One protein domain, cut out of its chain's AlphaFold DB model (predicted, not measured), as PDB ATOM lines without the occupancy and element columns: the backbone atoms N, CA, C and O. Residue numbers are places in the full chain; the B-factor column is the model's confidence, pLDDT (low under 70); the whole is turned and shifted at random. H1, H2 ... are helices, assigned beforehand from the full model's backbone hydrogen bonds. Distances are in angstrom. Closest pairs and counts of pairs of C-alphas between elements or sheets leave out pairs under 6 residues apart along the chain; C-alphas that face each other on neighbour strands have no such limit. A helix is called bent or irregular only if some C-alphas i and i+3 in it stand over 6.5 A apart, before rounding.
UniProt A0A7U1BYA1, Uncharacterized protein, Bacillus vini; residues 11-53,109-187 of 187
ATOM      1  N   VAL A  11     -39.886   3.401  33.343       89.88
ATOM      2  CA  VAL A  11     -39.518   1.992  33.128       89.88
ATOM      3  C   VAL A  11     -38.908   1.783  31.737       89.88
ATOM      4  O   VAL A  11     -37.818   1.232  31.627       89.88
ATOM      5  N   LEU A  12     -39.573   2.259  30.677       91.19
ATOM      6  CA  LEU A  12     -39.060   2.149  29.306       91.19
ATOM      7  C   LEU A  12     -37.812   3.013  29.112       91.19
ATOM      8  O   LEU A  12     -36.854   2.576  28.488       91.19
ATOM      9  N   THR A  13     -37.791   4.210  29.697       92.38
ATOM     10  CA  THR A  13     -36.626   5.105  29.643       92.38
ATOM     11  C   THR A  13     -35.409   4.455  30.303       92.38
ATOM     12  O   THR A  13     -34.322   4.468  29.737       92.38
ATOM     13  N   SER A  14     -35.587   3.833  31.471       92.56
ATOM     14  CA  SER A  14     -34.530   3.095  32.162       92.56
ATOM     15  C   SER A  14     -34.054   1.906  31.338       92.56
ATOM     16  O   SER A  14     -32.853   1.748  31.170       92.56
ATOM     17  N   LEU A  15     -34.964   1.113  30.758       92.94
ATOM     18  CA  LEU A  15     -34.590   0.011  29.864       92.94
ATOM     19  C   LEU A  15     -33.797   0.493  28.648       92.94
ATOM     20  O   LEU A  15     -32.788  -0.109  28.301       92.94
ATOM     21  N   PHE A  16     -34.217   1.589  28.024       94.69
ATOM     22  CA  PHE A  16     -33.498   2.190  26.906       94.69
ATOM     23  C   PHE A  16     -32.074   2.600  27.296       94.69
ATOM     24  O   PHE A  16     -31.124   2.279  26.581       94.69
ATOM     25  N   LEU A  17     -31.918   3.279  28.437       93.88
ATOM     26  CA  LEU A  17     -30.613   3.704  28.944       93.88
ATOM     27  C   LEU A  17     -29.722   2.505  29.274       93.88
ATOM     28  O   LEU A  17     -28.566   2.488  28.868       93.88
ATOM     29  N   ILE A  18     -30.274   1.482  29.934       94.25
ATOM     30  CA  ILE A  18     -29.569   0.227  30.225       94.25
ATOM     31  C   ILE A  18     -29.066  -0.393  28.923       94.25
ATOM     32  O   ILE A  18     -27.872  -0.626  28.776       94.25
ATOM     33  N   MET A  19     -29.944  -0.586  27.939       94.38
ATOM     34  CA  MET A  19     -29.565  -1.200  26.665       94.38
ATOM     35  C   MET A  19     -28.563  -0.358  25.868       94.38
ATOM     36  O   MET A  19     -27.710  -0.924  25.186       94.38
ATOM     37  N   SER A  20     -28.596   0.969  26.002       92.38
ATOM     38  CA  SER A  20     -27.609   1.873  25.392       92.38
ATOM     39  C   SER A  20     -26.209   1.735  26.001       92.38
ATOM     40  O   SER A  20     -25.222   2.085  25.360       92.38
ATOM     41  N   LEU A  21     -26.105   1.195  27.220       90.69
ATOM     42  CA  LEU A  21     -24.841   0.916  27.904       90.69
ATOM     43  C   LEU A  21     -24.325  -0.511  27.666       90.69
ATOM     44  O   LEU A  21     -23.256  -0.855  28.165       90.69
ATOM     45  N   SER A  22     -25.048  -1.338  26.904       88.56
ATOM     46  CA  SER A  22     -24.715  -2.758  26.700       88.56
ATOM     47  C   SER A  22     -23.359  -3.007  26.030       88.56
ATOM     48  O   SER A  22     -22.827  -4.109  26.130       88.56
ATOM     49  N   SER A  23     -22.773  -2.000  25.379       85.12
ATOM     50  CA  SER A  23     -21.443  -2.108  24.785       85.12
ATOM     51  C   SER A  23     -20.285  -1.862  25.747       85.12
ATOM     52  O   SER A  23     -19.160  -2.241  25.438       85.12
ATOM     53  N   PHE A  24     -20.525  -1.246  26.906       84.00
ATOM     54  CA  PHE A  24     -19.475  -0.870  27.853       84.00
ATOM     55  C   PHE A  24     -19.095  -2.059  28.743       84.00
ATOM     56  O   PHE A  24     -19.523  -2.135  29.889       84.00
ATOM     57  N   VAL A  25     -18.277  -2.989  28.241       83.50
ATOM     58  CA  VAL A  25     -17.952  -4.254  28.941       83.50
ATOM     59  C   VAL A  25     -16.463  -4.363  29.294       83.50
ATOM     60  O   VAL A  25     -15.895  -5.447  29.348       83.50
ATOM     61  N   TRP A  26     -15.784  -3.244  29.545       74.00
ATOM     62  CA  TRP A  26     -14.363  -3.258  29.925       74.00
ATOM     63  C   TRP A  26     -14.093  -3.781  31.335       74.00
ATOM     64  O   TRP A  26     -13.046  -4.382  31.579       74.00
ATOM     65  N   ILE A  27     -15.030  -3.568  32.256       76.94
ATOM     66  CA  ILE A  27     -14.921  -3.926  33.672       76.94
ATOM     67  C   ILE A  27     -16.061  -4.893  33.996       76.94
ATOM     68  O   ILE A  27     -17.164  -4.730  33.486       76.94
ATOM     69  N   GLU A  28     -15.781  -5.908  34.814       77.75
ATOM     70  CA  GLU A  28     -16.792  -6.837  35.328       77.75
ATOM     71  C   GLU A  28     -16.976  -6.604  36.837       77.75
ATOM     72  O   GLU A  28     -15.969  -6.569  37.551       77.75
ATOM     73  N   PRO A  29     -18.219  -6.451  37.338       79.38
ATOM     74  CA  PRO A  29     -19.482  -6.400  36.587       79.38
ATOM     75  C   PRO A  29     -19.588  -5.136  35.720       79.38
ATOM     76  O   PRO A  29     -19.113  -4.067  36.109       79.38
ATOM     77  N   SER A  30     -20.199  -5.253  34.538       87.19
ATOM     78  CA  SER A  30     -20.310  -4.116  33.623       87.19
ATOM     79  C   SER A  30     -21.322  -3.083  34.137       87.19
ATOM     80  O   SER A  30     -22.241  -3.431  34.887       87.19
ATOM     81  N   PRO A  31     -21.217  -1.802  33.730       88.88
ATOM     82  CA  PRO A  31     -22.254  -0.808  33.996       88.88
ATOM     83  C   PRO A  31     -23.647  -1.293  33.584       88.88
ATOM     84  O   PRO A  31     -24.608  -1.094  34.325       88.88
ATOM     85  N   PHE A  32     -23.750  -1.984  32.444       90.88
ATOM     86  CA  PHE A  32     -24.981  -2.637  32.003       90.88
ATOM     87  C   PHE A  32     -25.510  -3.618  33.055       90.88
ATOM     88  O   PHE A  32     -26.677  -3.518  33.443       90.88
ATOM     89  N   ASP A  33     -24.651  -4.503  33.571       91.44
ATOM     90  CA  ASP A  33     -25.058  -5.517  34.543       91.44
ATOM     91  C   ASP A  33     -25.566  -4.886  35.842       91.44
ATOM     92  O   ASP A  33     -26.598  -5.298  36.381       91.44
ATOM     93  N   LEU A  34     -24.867  -3.851  36.320       92.62
ATOM     94  CA  LEU A  34     -25.228  -3.109  37.526       92.62
ATOM     95  C   LEU A  34     -26.594  -2.436  37.383       92.62
ATOM     96  O   LEU A  34     -27.464  -2.613  38.240       92.62
ATOM     97  N   PHE A  35     -26.819  -1.694  36.295       94.19
ATOM     98  CA  PHE A  35     -28.102  -1.025  36.087       94.19
ATOM     99  C   PHE A  35     -29.238  -2.015  35.819       94.19
ATOM    100  O   PHE A  35     -30.358  -1.778  36.276       94.19
ATOM    101  N   LEU A  36     -28.975  -3.139  35.147       94.38
ATOM    102  CA  LEU A  36     -29.977  -4.187  34.963       94.38
ATOM    103  C   LEU A  36     -30.336  -4.856  36.297       94.38
ATOM    104  O   LEU A  36     -31.514  -5.086  36.560       94.38
ATOM    105  N   CYS A  37     -29.360  -5.091  37.176       94.38
ATOM    106  CA  CYS A  37     -29.605  -5.595  38.528       94.38
ATOM    107  C   CYS A  37     -30.473  -4.621  39.344       94.38
ATOM    108  O   CYS A  37     -31.477  -5.021  39.936       94.38
ATOM    109  N   LEU A  38     -30.169  -3.320  39.297       94.25
ATOM    110  CA  LEU A  38     -31.005  -2.291  39.924       94.25
ATOM    111  C   LEU A  38     -32.420  -2.257  39.337       94.25
ATOM    112  O   LEU A  38     -33.389  -2.094  40.077       94.25
ATOM    113  N   PHE A  39     -32.558  -2.443  38.025       94.44
ATOM    114  CA  PHE A  39     -33.855  -2.510  37.360       94.44
ATOM    115  C   PHE A  39     -34.671  -3.730  37.805       94.44
ATOM    116  O   PHE A  39     -35.861  -3.585  38.081       94.44
ATOM    117  N   ILE A  40     -34.028  -4.898  37.933       95.06
ATOM    118  CA  ILE A  40     -34.620  -6.120  38.497       95.06
ATOM    119  C   ILE A  40     -35.168  -5.848  39.903       95.06
ATOM    120  O   ILE A  40     -36.340  -6.105  40.186       95.06
ATOM    121  N   LEU A  41     -34.336  -5.283  40.782       94.19
ATOM    122  CA  LEU A  41     -34.724  -4.971  42.157       94.19
ATOM    123  C   LEU A  41     -35.870  -3.956  42.205       94.19
ATOM    124  O   LEU A  41     -36.837  -4.149  42.942       94.19
ATOM    125  N   ALA A  42     -35.807  -2.908  41.382       92.38
ATOM    126  CA  ALA A  42     -36.863  -1.911  41.285       92.38
ATOM    127  C   ALA A  42     -38.196  -2.538  40.855       92.38
ATOM    128  O   ALA A  42     -39.235  -2.200  41.419       92.38
ATOM    129  N   GLY A  43     -38.199  -3.476  39.906       89.31
ATOM    130  CA  GLY A  43     -39.434  -4.139  39.493       89.31
ATOM    131  C   GLY A  43     -40.030  -5.074  40.534       89.31
ATOM    132  O   GLY A  43     -41.258  -5.156  40.620       89.31
ATOM    133  N   CYS A  44     -39.199  -5.684  41.381       89.69
ATOM    134  CA  CYS A  44     -39.660  -6.425  42.553       89.69
ATOM    135  C   CYS A  44     -40.285  -5.487  43.598       89.69
ATOM    136  O   CYS A  44     -41.398  -5.738  44.057       89.69
ATOM    137  N   VAL A  45     -39.611  -4.381  43.935       91.31
ATOM    138  CA  VAL A  45     -40.061  -3.422  44.964       91.31
ATOM    139  C   VAL A  45     -41.328  -2.678  44.538       91.31
ATOM    140  O   VAL A  45     -42.271  -2.550  45.313       91.31
ATOM    141  N   PHE A  46     -41.373  -2.197  43.296       88.56
ATOM    142  CA  PHE A  46     -42.514  -1.450  42.763       88.56
ATOM    143  C   PHE A  46     -43.587  -2.348  42.130       88.56
ATOM    144  O   PHE A  46     -44.580  -1.825  41.623       88.56
ATOM    145  N   SER A  47     -43.387  -3.673  42.152       86.12
ATOM    146  CA  SER A  47     -44.312  -4.701  41.661       86.12
ATOM    147  C   SER A  47     -44.894  -4.380  40.276       86.12
ATOM    148  O   SER A  47     -46.107  -4.338  40.070       86.12
ATOM    149  N   PHE A  48     -44.023  -4.085  39.302       85.56
ATOM    150  CA  PHE A  48     -44.460  -3.786  37.928       85.56
ATOM    151  C   PHE A  48     -44.300  -4.949  36.943       85.56
ATOM    152  O   PHE A  48     -44.630  -4.782  35.766       85.56
ATOM    153  N   TYR A  49     -43.838  -6.112  37.407       89.38
ATOM    154  CA  TYR A  49     -43.789  -7.332  36.606       89.38
ATOM    155  C   TYR A  49     -45.155  -8.008  36.544       89.38
ATOM    156  O   TYR A  49     -45.813  -8.204  37.563       89.38
ATOM    157  N   GLY A  50     -45.569  -8.381  35.337       87.56
ATOM    158  CA  GLY A  50     -46.746  -9.208  35.109       87.56
ATOM    159  C   GLY A  50     -46.393 -10.394  34.228       87.56
ATOM    160  O   GLY A  50     -45.483 -10.323  33.407       87.56
ATOM    161  N   PHE A  51     -47.104 -11.499  34.394       90.81
ATOM    162  CA  PHE A  51     -46.742 -12.762  33.769       90.81
ATOM    163  C   PHE A  51     -47.976 -13.426  33.162       90.81
ATOM    164  O   PHE A  51     -49.041 -13.458  33.774       90.81
ATOM    165  N   HIS A  52     -47.834 -13.937  31.938       87.12
ATOM    166  CA  HIS A  52     -48.892 -14.670  31.242       87.12
ATOM    167  C   HIS A  52     -48.632 -16.176  31.328       87.12
ATOM    168  O   HIS A  52     -47.477 -16.590  31.356       87.12
ATOM    169  N   SER A  53     -49.674 -17.007  31.284       89.31
ATOM    170  CA  SER A  53     -49.543 -18.465  31.440       89.31
ATOM    171  C   SER A  53     -48.612 -19.126  30.413       89.31
ATOM    172  O   SER A  53     -48.055 -20.186  30.675       89.31
ATOM    173  N   LYS A 109     -43.841  -2.455  22.798       89.06
ATOM    174  CA  LYS A 109     -43.013  -1.276  23.090       89.06
ATOM    175  C   LYS A 109     -41.724  -1.632  23.829       89.06
ATOM    176  O   LYS A 109     -40.727  -0.948  23.631       89.06
ATOM    177  N   VAL A 110     -41.719  -2.681  24.660       91.38
ATOM    178  CA  VAL A 110     -40.503  -3.121  25.372       91.38
ATOM    179  C   VAL A 110     -39.446  -3.578  24.384       91.38
ATOM    180  O   VAL A 110     -38.315  -3.114  24.448       91.38
ATOM    181  N   ILE A 111     -39.840  -4.433  23.440       90.81
ATOM    182  CA  ILE A 111     -38.941  -4.976  22.422       90.81
ATOM    183  C   ILE A 111     -38.380  -3.833  21.575       90.81
ATOM    184  O   ILE A 111     -37.168  -3.724  21.430       90.81
ATOM    185  N   GLU A 112     -39.234  -2.926  21.091       91.31
ATOM    186  CA  GLU A 112     -38.764  -1.767  20.322       91.31
ATOM    187  C   GLU A 112     -37.799  -0.885  21.121       91.31
ATOM    188  O   GLU A 112     -36.772  -0.466  20.600       91.31
ATOM    189  N   THR A 113     -38.092  -0.638  22.397       93.38
ATOM    190  CA  THR A 113     -37.241   0.174  23.275       93.38
ATOM    191  C   THR A 113     -35.877  -0.477  23.504       93.38
ATOM    192  O   THR A 113     -34.852   0.202  23.433       93.38
ATOM    193  N   ILE A 114     -35.863  -1.792  23.743       94.19
ATOM    194  CA  ILE A 114     -34.643  -2.570  23.955       94.19
ATOM    195  C   ILE A 114     -33.757  -2.513  22.714       94.19
ATOM    196  O   ILE A 114     -32.584  -2.158  22.818       94.19
ATOM    197  N   PHE A 115     -34.322  -2.808  21.542       93.75
ATOM    198  CA  PHE A 115     -33.572  -2.793  20.291       93.75
ATOM    199  C   PHE A 115     -33.106  -1.387  19.903       93.75
ATOM    200  O   PHE A 115     -31.974  -1.237  19.462       93.75
ATOM    201  N   ASN A 116     -33.912  -0.345  20.124       92.25
ATOM    202  CA  ASN A 116     -33.483   1.032  19.862       92.25
ATOM    203  C   ASN A 116     -32.271   1.431  20.723       92.25
ATOM    204  O   ASN A 116     -31.324   2.013  20.202       92.25
ATOM    205  N   GLY A 117     -32.271   1.093  22.019       93.25
ATOM    206  CA  GLY A 117     -31.109   1.328  22.884       93.25
ATOM    207  C   GLY A 117     -29.899   0.486  22.465       93.25
ATOM    208  O   GLY A 117     -28.781   0.987  22.383       93.25
ATOM    209  N   TYR A 118     -30.131  -0.779  22.113       93.69
ATOM    210  CA  TYR A 118     -29.089  -1.689  21.636       93.69
ATOM    211  C   TYR A 118     -28.411  -1.200  20.348       93.69
ATOM    212  O   TYR A 118     -27.189  -1.246  20.234       93.69
ATOM    213  N   VAL A 119     -29.184  -0.670  19.395       93.81
ATOM    214  CA  VAL A 119     -28.648  -0.071  18.164       93.81
ATOM    215  C   VAL A 119     -27.748   1.116  18.485       93.81
ATOM    216  O   VAL A 119     -26.673   1.216  17.907       93.81
ATOM    217  N   ILE A 120     -28.124   1.981  19.430       93.62
ATOM    218  CA  ILE A 120     -27.272   3.106  19.844       93.62
ATOM    219  C   ILE A 120     -25.944   2.599  20.411       93.62
ATOM    220  O   ILE A 120     -24.887   3.086  20.012       93.62
ATOM    221  N   ALA A 121     -25.982   1.583  21.278       92.81
ATOM    222  CA  ALA A 121     -24.774   0.958  21.808       92.81
ATOM    223  C   ALA A 121     -23.886   0.384  20.686       92.81
ATOM    224  O   ALA A 121     -22.668   0.583  20.691       92.81
ATOM    225  N   ALA A 122     -24.489  -0.286  19.699       92.38
ATOM    226  CA  ALA A 122     -23.793  -0.846  18.543       92.38
ATOM    227  C   ALA A 122     -23.174   0.233  17.651       92.38
ATOM    228  O   ALA A 122     -21.987   0.147  17.347       92.38
ATOM    229  N   VAL A 123     -23.923   1.279  17.299       91.75
ATOM    230  CA  VAL A 123     -23.434   2.401  16.486       91.75
ATOM    231  C   VAL A 123     -22.263   3.092  17.176       91.75
ATOM    232  O   VAL A 123     -21.212   3.255  16.562       91.75
ATOM    233  N   ILE A 124     -22.384   3.422  18.466       91.12
ATOM    234  CA  ILE A 124     -21.287   4.023  19.241       91.12
ATOM    235  C   ILE A 124     -20.052   3.112  19.217       91.12
ATOM    236  O   ILE A 124     -18.940   3.577  18.970       91.12
ATOM    237  N   SER A 125     -20.239   1.805  19.408       89.25
ATOM    238  CA  SER A 125     -19.135   0.838  19.410       89.25
ATOM    239  C   SER A 125     -18.451   0.715  18.055       89.25
ATOM    240  O   SER A 125     -17.224   0.618  18.003       89.25
ATOM    241  N   VAL A 126     -19.224   0.719  16.968       89.62
ATOM    242  CA  VAL A 126     -18.710   0.676  15.595       89.62
ATOM    243  C   VAL A 126     -17.952   1.960  15.283       89.62
ATOM    244  O   VAL A 126     -16.832   1.877  14.796       89.62
ATOM    245  N   LEU A 127     -18.493   3.132  15.628       89.19
ATOM    246  CA  LEU A 127     -17.822   4.418  15.414       89.19
ATOM    247  C   LEU A 127     -16.482   4.488  16.155       89.19
ATOM    248  O   LEU A 127     -15.472   4.836  15.549       89.19
ATOM    249  N   ILE A 128     -16.452   4.093  17.433       86.88
ATOM    250  CA  ILE A 128     -15.213   4.018  18.223       86.88
ATOM    251  C   ILE A 128     -14.235   3.018  17.597       86.88
ATOM    252  O   ILE A 128     -13.049   3.309  17.467       86.88
ATOM    253  N   GLY A 129     -14.726   1.847  17.186       85.31
ATOM    254  CA  GLY A 129     -13.910   0.793  16.593       85.31
ATOM    255  C   GLY A 129     -13.278   1.190  15.258       85.31
ATOM    256  O   GLY A 129     -12.084   0.985  15.055       85.31
ATOM    257  N   VAL A 130     -14.060   1.806  14.370       86.12
ATOM    258  CA  VAL A 130     -13.606   2.341  13.080       86.12
ATOM    259  C   VAL A 130     -12.630   3.492  13.297       86.12
ATOM    260  O   VAL A 130     -11.569   3.518  12.676       86.12
ATOM    261  N   PHE A 131     -12.938   4.412  14.215       85.44
ATOM    262  CA  PHE A 131     -12.035   5.508  14.550       85.44
ATOM    263  C   PHE A 131     -10.690   4.984  15.062       85.44
ATOM    264  O   PHE A 131      -9.652   5.399  14.559       85.44
ATOM    265  N   ALA A 132     -10.693   4.022  15.986       83.88
ATOM    266  CA  ALA A 132      -9.469   3.401  16.485       83.88
ATOM    267  C   ALA A 132      -8.685   2.676  15.379       83.88
ATOM    268  O   ALA A 132      -7.458   2.721  15.377       83.88
ATOM    269  N   TYR A 133      -9.371   2.036  14.426       81.69
ATOM    270  CA  TYR A 133      -8.728   1.338  13.311       81.69
ATOM    271  C   TYR A 133      -7.989   2.292  12.359       81.69
ATOM    272  O   TYR A 133      -6.847   2.024  11.991       81.69
ATOM    273  N   PHE A 134      -8.614   3.413  11.979       82.56
ATOM    274  CA  PHE A 134      -8.028   4.372  11.031       82.56
ATOM    275  C   PHE A 134      -7.090   5.390  11.691       82.56
ATOM    276  O   PHE A 134      -6.052   5.733  11.127       82.56
ATOM    277  N   PHE A 135      -7.424   5.862  12.890       73.12
ATOM    278  CA  PHE A 135      -6.622   6.818  13.645       73.12
ATOM    279  C   PHE A 135      -5.800   6.054  14.686       73.12
ATOM    280  O   PHE A 135      -6.203   5.889  15.839       73.12
ATOM    281  N   ARG A 136      -4.634   5.556  14.254       65.75
ATOM    282  CA  ARG A 136      -3.665   4.815  15.082       65.75
ATOM    283  C   ARG A 136      -2.968   5.779  16.059       65.75
ATOM    284  O   ARG A 136      -1.877   6.277  15.811       65.75
ATOM    285  N   SER A 137      -3.669   6.103  17.140       67.06
ATOM    286  CA  SER A 137      -3.246   6.908  18.289       67.06
ATOM    287  C   SER A 137      -2.573   6.011  19.345       67.06
ATOM    288  O   SER A 137      -2.846   4.813  19.379       67.06
ATOM    289  N   PRO A 138      -1.737   6.531  20.260       62.38
ATOM    290  CA  PRO A 138      -1.200   5.747  21.383       62.38
ATOM    291  C   PRO A 138      -2.273   5.052  22.248       62.38
ATOM    292  O   PRO A 138      -1.987   4.043  22.882       62.38
ATOM    293  N   PHE A 139      -3.522   5.532  22.242       65.38
ATOM    294  CA  PHE A 139      -4.647   4.892  22.943       65.38
ATOM    295  C   PHE A 139      -5.322   3.760  22.147       65.38
ATOM    296  O   PHE A 139      -6.183   3.057  22.673       65.38
ATOM    297  N   THR A 140      -4.945   3.561  20.884       61.50
ATOM    298  CA  THR A 140      -5.571   2.601  19.968       61.50
ATOM    299  C   THR A 140      -5.372   1.145  20.398       61.50
ATOM    300  O   THR A 140      -6.256   0.323  20.162       61.50
ATOM    301  N   GLU A 141      -4.284   0.819  21.104       63.56
ATOM    302  CA  GLU A 141      -4.051  -0.541  21.623       63.56
ATOM    303  C   GLU A 141      -5.081  -0.979  22.673       63.56
ATOM    304  O   GLU A 141      -5.269  -2.169  22.903       63.56
ATOM    305  N   SER A 142      -5.805  -0.038  23.287       67.12
ATOM    306  CA  SER A 142      -6.901  -0.374  24.207       67.12
ATOM    307  C   SER A 142      -8.186  -0.807  23.482       67.12
ATOM    308  O   SER A 142      -9.015  -1.499  24.068       67.12
ATOM    309  N   PHE A 143      -8.349  -0.438  22.205       70.44
ATOM    310  CA  PHE A 143      -9.559  -0.695  21.404       70.44
ATOM    311  C   PHE A 143      -9.346  -1.720  20.280       70.44
ATOM    312  O   PHE A 143     -10.321  -2.228  19.711       70.44
ATOM    313  N   LEU A 144      -8.089  -2.030  19.959       74.00
ATOM    314  CA  LEU A 144      -7.692  -3.072  19.021       74.00
ATOM    315  C   LEU A 144      -6.990  -4.202  19.772       74.00
ATOM    316  O   LEU A 144      -6.118  -3.962  20.597       74.00
ATOM    317  N   GLN A 145      -7.323  -5.446  19.445       74.75
ATOM    318  CA  GLN A 145      -6.611  -6.617  19.947       74.75
ATOM    319  C   GLN A 145      -6.269  -7.525  18.769       74.75
ATOM    320  O   GLN A 145      -7.162  -7.938  18.032       74.75
ATOM    321  N   PHE A 146      -4.980  -7.822  18.576       73.06
ATOM    322  CA  PHE A 146      -4.475  -8.555  17.402       73.06
ATOM    323  C   PHE A 146      -4.915  -7.927  16.065       73.06
ATOM    324  O   PHE A 146      -5.370  -8.627  15.169       73.06
ATOM    325  N   GLU A 147      -4.865  -6.594  15.971       73.69
ATOM    326  CA  GLU A 147      -5.360  -5.805  14.823       73.69
ATOM    327  C   GLU A 147      -6.866  -5.940  14.530       73.69
ATOM    328  O   GLU A 147      -7.375  -5.378  13.562       73.69
ATOM    329  N   ARG A 148      -7.614  -6.633  15.397       77.44
ATOM    330  CA  ARG A 148      -9.068  -6.760  15.317       77.44
ATOM    331  C   ARG A 148      -9.737  -5.728  16.208       77.44
ATOM    332  O   ARG A 148      -9.301  -5.472  17.331       77.44
ATOM    333  N   ILE A 149     -10.842  -5.179  15.718       78.62
ATOM    334  CA  ILE A 149     -11.657  -4.227  16.467       78.62
ATOM    335  C   ILE A 149     -12.322  -4.947  17.641       78.62
ATOM    336  O   ILE A 149     -13.103  -5.879  17.458       78.62
ATOM    337  N   LYS A 150     -12.003  -4.481  18.846       80.06
ATOM    338  CA  LYS A 150     -12.604  -4.907  20.113       80.06
ATOM    339  C   LYS A 150     -13.470  -3.801  20.720       80.06
ATOM    340  O   LYS A 150     -14.451  -4.101  21.393       80.06
ATOM    341  N   SER A 151     -13.175  -2.536  20.408       83.62
ATOM    342  CA  SER A 151     -13.950  -1.371  20.852       83.62
ATOM    343  C   SER A 151     -14.145  -1.380  22.383       83.62
ATOM    344  O   SER A 151     -13.176  -1.548  23.121       83.62
ATOM    345  N   LEU A 152     -15.377  -1.217  22.867       82.38
ATOM    346  CA  LEU A 152     -15.742  -1.194  24.287       82.38
ATOM    347  C   LEU A 152     -15.874  -2.592  24.942       82.38
ATOM    348  O   LEU A 152     -16.257  -2.701  26.108       82.38
ATOM    349  N   PHE A 153     -15.539  -3.669  24.223       83.56
ATOM    350  CA  PHE A 153     -15.599  -5.047  24.727       83.56
ATOM    351  C   PHE A 153     -14.248  -5.532  25.256       83.56
ATOM    352  O   PHE A 153     -13.239  -4.852  25.106       83.56
ATOM    353  N   LYS A 154     -14.218  -6.729  25.868       78.69
ATOM    354  CA  LYS A 154     -12.993  -7.439  26.299       78.69
ATOM    355  C   LYS A 154     -12.368  -8.340  25.234       78.69
ATOM    356  O   LYS A 154     -11.181  -8.635  25.341       78.69
ATOM    357  N   ASP A 155     -13.117  -8.744  24.213       80.44
ATOM    358  CA  ASP A 155     -12.641  -9.653  23.166       80.44
ATOM    359  C   ASP A 155     -13.246  -9.248  21.805       80.44
ATOM    360  O   ASP A 155     -14.463  -9.035  21.727       80.44
ATOM    361  N   PRO A 156     -12.449  -9.146  20.720       79.12
ATOM    362  CA  PRO A 156     -12.969  -8.919  19.367       79.12
ATOM    363  C   PRO A 156     -13.978  -9.983  18.895       79.12
ATOM    364  O   PRO A 156     -14.816  -9.700  18.038       79.12
ATOM    365  N   ASN A 157     -13.939 -11.201  19.440       85.88
ATOM    366  CA  ASN A 157     -14.906 -12.259  19.132       85.88
ATOM    367  C   ASN A 157     -16.308 -11.983  19.692       85.88
ATOM    368  O   ASN A 157     -17.266 -12.582  19.218       85.88
ATOM    369  N   VAL A 158     -16.443 -11.081  20.669       85.69
ATOM    370  CA  VAL A 158     -17.742 -10.662  21.222       85.69
ATOM    371  C   VAL A 158     -18.328  -9.508  20.408       85.69
ATOM    372  O   VAL A 158     -19.538  -9.453  20.192       85.69
ATOM    373  N   PHE A 159     -17.469  -8.626  19.889       86.00
ATOM    374  CA  PHE A 159     -17.885  -7.463  19.106       86.00
ATOM    375  C   PHE A 159     -18.665  -7.847  17.838       86.00
ATOM    376  O   PHE A 159     -19.723  -7.283  17.574       86.00
ATOM    377  N   GLY A 160     -18.183  -8.831  17.071       83.62
ATOM    378  CA  GLY A 160     -18.848  -9.266  15.834       83.62
ATOM    379  C   GLY A 160     -20.302  -9.713  16.059       83.62
ATOM    380  O   GLY A 160     -21.213  -9.091  15.511       83.62
ATOM    381  N   PRO A 161     -20.549 -10.737  16.900       89.69
ATOM    382  CA  PRO A 161     -21.896 -11.189  17.244       89.69
ATOM    383  C   PRO A 161     -22.778 -10.109  17.878       89.69
ATOM    384  O   PRO A 161     -23.989 -10.153  17.699       89.69
ATOM    385  N   PHE A 162     -22.198  -9.132  18.582       90.44
ATOM    386  CA  PHE A 162     -22.948  -8.015  19.159       90.44
ATOM    387  C   PHE A 162     -23.534  -7.072  18.090       90.44
ATOM    388  O   PHE A 162     -24.645  -6.572  18.226       90.44
ATOM    389  N   VAL A 163     -22.831  -6.834  16.984       90.38
ATOM    390  CA  VAL A 163     -23.326  -5.914  15.941       90.38
ATOM    391  C   VAL A 163     -24.413  -6.559  15.068       90.38
ATOM    392  O   VAL A 163     -25.280  -5.859  14.542       90.38
ATOM    393  N   VAL A 164     -24.429  -7.891  14.941       92.56
ATOM    394  CA  VAL A 164     -25.345  -8.613  14.035       92.56
ATOM    395  C   VAL A 164     -26.834  -8.356  14.337       92.56
ATOM    396  O   VAL A 164     -27.550  -7.963  13.415       92.56
ATOM    397  N   PRO A 165     -27.343  -8.505  15.580       92.06
ATOM    398  CA  PRO A 165     -28.749  -8.224  15.877       92.06
ATOM    399  C   PRO A 165     -29.132  -6.763  15.633       92.06
ATOM    400  O   PRO A 165     -30.245  -6.496  15.180       92.06
ATOM    401  N   ALA A 166     -28.217  -5.823  15.898       92.00
ATOM    402  CA  ALA A 166     -28.442  -4.406  15.632       92.00
ATOM    403  C   ALA A 166     -28.611  -4.154  14.128       92.00
ATOM    404  O   ALA A 166     -29.575  -3.505  13.733       92.00
ATOM    405  N   ALA A 167     -27.741  -4.738  13.298       90.62
ATOM    406  CA  ALA A 167     -27.813  -4.624  11.842       90.62
ATOM    407  C   ALA A 167     -29.099  -5.237  11.264       90.62
ATOM    408  O   ALA A 167     -29.758  -4.636  10.421       90.62
ATOM    409  N   ILE A 168     -29.500  -6.422  11.739       92.94
ATOM    410  CA  ILE A 168     -30.751  -7.056  11.294       92.94
ATOM    411  C   ILE A 168     -31.957  -6.191  11.680       92.94
ATOM    412  O   ILE A 168     -32.873  -6.006  10.877       92.94
ATOM    413  N   TYR A 169     -31.961  -5.629  12.891       91.75
ATOM    414  CA  TYR A 169     -33.054  -4.783  13.359       91.75
ATOM    415  C   TYR A 169     -33.169  -3.471  12.572       91.75
ATOM    416  O   TYR A 169     -34.279  -3.072  12.207       91.75
ATOM    417  N   THR A 170     -32.048  -2.804  12.276       89.69
ATOM    418  CA  THR A 170     -32.054  -1.575  11.471       89.69
ATOM    419  C   THR A 170     -32.480  -1.850  10.033       89.69
ATOM    420  O   THR A 170     -33.312  -1.110   9.509       89.69
ATOM    421  N   LEU A 171     -32.019  -2.950   9.427       89.75
ATOM    422  CA  LEU A 171     -32.474  -3.390   8.103       89.75
ATOM    423  C   LEU A 171     -33.985  -3.642   8.075       89.75
ATOM    424  O   LEU A 171     -34.683  -3.112   7.210       89.75
ATOM    425  N   TYR A 172     -34.510  -4.374   9.060       89.56
ATOM    426  CA  TYR A 172     -35.947  -4.615   9.195       89.56
ATOM    427  C   TYR A 172     -36.745  -3.304   9.303       89.56
ATOM    428  O   TYR A 172     -37.767  -3.131   8.631       89.56
ATOM    429  N   LYS A 173     -36.274  -2.341  10.109       86.44
ATOM    430  CA  LYS A 173     -36.902  -1.012  10.225       86.44
ATOM    431  C   LYS A 173     -36.798  -0.208   8.926       86.44
ATOM    432  O   LYS A 173     -37.756   0.476   8.567       86.44
ATOM    433  N   ALA A 174     -35.687  -0.297   8.201       84.56
ATOM    434  CA  ALA A 174     -35.494   0.378   6.920       84.56
ATOM    435  C   ALA A 174     -36.443  -0.150   5.826       84.56
ATOM    436  O   ALA A 174     -36.888   0.622   4.977       84.56
ATOM    437  N   GLU A 175     -36.773  -1.443   5.844       85.81
ATOM    438  CA  GLU A 175     -37.728  -2.054   4.910       85.81
ATOM    439  C   GLU A 175     -39.183  -1.703   5.247       85.81
ATOM    440  O   GLU A 175     -39.978  -1.399   4.361       85.81
ATOM    441  N   THR A 176     -39.530  -1.685   6.536       82.06
ATOM    442  CA  THR A 176     -40.909  -1.459   7.000       82.06
ATOM    443  C   THR A 176     -41.319   0.017   7.101       82.06
ATOM    444  O   THR A 176     -42.491   0.306   7.349       82.06
ATOM    445  N   THR A 177     -40.398   0.968   6.898       72.69
ATOM    446  CA  THR A 177     -40.660   2.412   7.062       72.69
ATOM    447  C   THR A 177     -40.612   3.183   5.730       72.69
ATOM    448  O   THR A 177     -39.909   2.802   4.798       72.69
ATOM    449  N   SER A 178     -41.351   4.299   5.616       60.28
ATOM    450  CA  SER A 178     -41.383   5.135   4.400       60.28
ATOM    451  C   SER A 178     -40.018   5.751   4.038       60.28
ATOM    452  O   SER A 178     -39.163   5.968   4.902       60.28
ATOM    453  N   LEU A 179     -39.839   6.075   2.747       59.03
ATOM    454  CA  LEU A 179     -38.574   6.486   2.107       59.03
ATOM    455  C   LEU A 179     -37.732   7.522   2.880       59.03
ATOM    456  O   LEU A 179     -36.510   7.410   2.877       59.03
ATOM    457  N   LEU A 180     -38.340   8.494   3.571       57.75
ATOM    458  CA  LEU A 180     -37.592   9.525   4.315       57.75
ATOM    459  C   LEU A 180     -37.008   9.026   5.645       57.75
ATOM    460  O   LEU A 180     -35.929   9.455   6.039       57.75
ATOM    461  N   LYS A 181     -37.684   8.103   6.335       58.41
ATOM    462  CA  LYS A 181     -37.159   7.492   7.570       58.41
ATOM    463  C   LYS A 181     -36.200   6.342   7.277       58.41
ATOM    464  O   LYS A 181     -35.372   6.023   8.120       58.41
ATOM    465  N   LYS A 182     -36.277   5.764   6.075       57.03
ATOM    466  CA  LYS A 182     -35.354   4.734   5.591       57.03
ATOM    467  C   LYS A 182     -33.895   5.188   5.663       57.03
ATOM    468  O   LYS A 182     -33.059   4.408   6.092       57.03
ATOM    469  N   LEU A 183     -33.610   6.455   5.339       58.56
ATOM    470  CA  LEU A 183     -32.258   7.023   5.405       58.56
ATOM    471  C   LEU A 183     -31.668   7.020   6.823       58.56
ATOM    472  O   LEU A 183     -30.483   6.770   6.970       58.56
ATOM    473  N   VAL A 184     -32.478   7.233   7.863       65.25
ATOM    474  CA  VAL A 184     -32.001   7.255   9.262       65.25
ATOM    475  C   VAL A 184     -31.598   5.862   9.758       65.25
ATOM    476  O   VAL A 184     -30.755   5.757  10.637       65.25
ATOM    477  N   TYR A 185     -32.184   4.798   9.204       59.03
ATOM    478  CA  TYR A 185     -31.877   3.412   9.581       59.03
ATOM    479  C   TYR A 185     -30.812   2.748   8.692       59.03
ATOM    480  O   TYR A 185     -30.378   1.643   9.000       59.03
ATOM    481  N   LEU A 186     -30.430   3.386   7.580       57.91
ATOM    482  CA  LEU A 186     -29.434   2.882   6.621       57.91
ATOM    483  C   LEU A 186     -28.034   3.486   6.835       57.91
ATOM    484  O   LEU A 186     -27.086   3.034   6.197       57.91
ATOM    485  N   ILE A 187     -27.931   4.507   7.689       51.16
ATOM    486  CA  ILE A 187     -26.686   5.145   8.145       51.16
ATOM    487  C   ILE A 187     -26.241   4.467   9.440       51.16
ATOM    488  O   ILE A 187     -25.026   4.211   9.569       51.16
TER     489      ILE A 187
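Overview. This is residues 11 to 53 and 109 to 187 of the 187 residues of an uncharacterized protein of Bacillus vini (UniProt A0A7U1BYA1). Three helices lie side by side in a flat row, the short H1 between H2 and the long H3, and a fourth helix, H4, crosses H3 steeply. The small H5 folds back on the last part of H4, and a long loop, residues 135 to 155, leads from the end of H3 to H4. The printed part has 122 residues with five named helices, H1 to H5 in that order, and no named strand; its class is all helix, and the helix packing is mostly aligned. The whole is only just loose, close to compact, with a radius of gyration of the C-alphas of 16.7 A, and it is flat, spanning 51 by 41 by 22 A.

Along the chain. H1 is residues 11 to 20, 14.2 A long, and begins at C-alpha 11 (-39.518, 1.992, 33.128). H2 is residues 31 to 45, 21.1 A long. H3, the longest helix, is residues 109 to 134, 37.4 A long, and ends at C-alpha 134 (-8.028, 4.372, 11.031). H4 is residues 156 to 176, 31.5 A long; it is irregular, but only just, with C-alphas 162 and 165 6.7 A apart. H5 is residues 179 to 186, 10.8 A long, and ends at C-alpha 186 (-29.434, 2.882, 6.621).

Arrangement. H1 and H2 form a helical hairpin and touch at a shallow tilt of 16 degrees, opposite ways; their closest C-alphas, of Ile 18 and Phe 32, are 5.7 A apart. H1 also touches H3, which meets it with residues 110 to 121 alone, at a shallow tilt of 22 degrees, the same way; the closest C-alphas, of Ser 20 and Gly 117, are 4.3 A apart. H2 and H3 are apart. H3, with residues 115 to 122 alone, touches residues 162 to 170 of H4 at a steep tilt of 55 degrees, opposite ways; the closest C-alphas, of Val 119 and Ala 166, are 5.0 A apart. H4, with residues 170 to 175 alone, touches H5, and the two form a helical hairpin at a shallow tilt of 4 degrees, opposite ways; the closest C-alphas, of Ala 174 and Lys 182, are 4.6 A apart. H3 and H5 are apart. Every O i to N i+4 pair is within hydrogen-bond range in H1, H2 and H3, against 13 of 17 in H4 and 1 of 4 in H5, where 3 of 5 O i to N i+3 pairs are within range.

Size, cuts and confidence. The C-alphas farthest apart, of Ser 53 and Pro 138, are 55.0 A apart. Residues 54 to 108 are not printed, and C-alphas 53 and 109 are 20.2 A apart across this cut, which lies in the link from H2 to H3. The link from H3 to H4 is long, 21 residues; in it residues 144 to 145 pair antiparallel with residues 148 to 149. The mean pLDDT of the printed part is 83.9, and residues 136 to 142 and 178 to 187 are under 70.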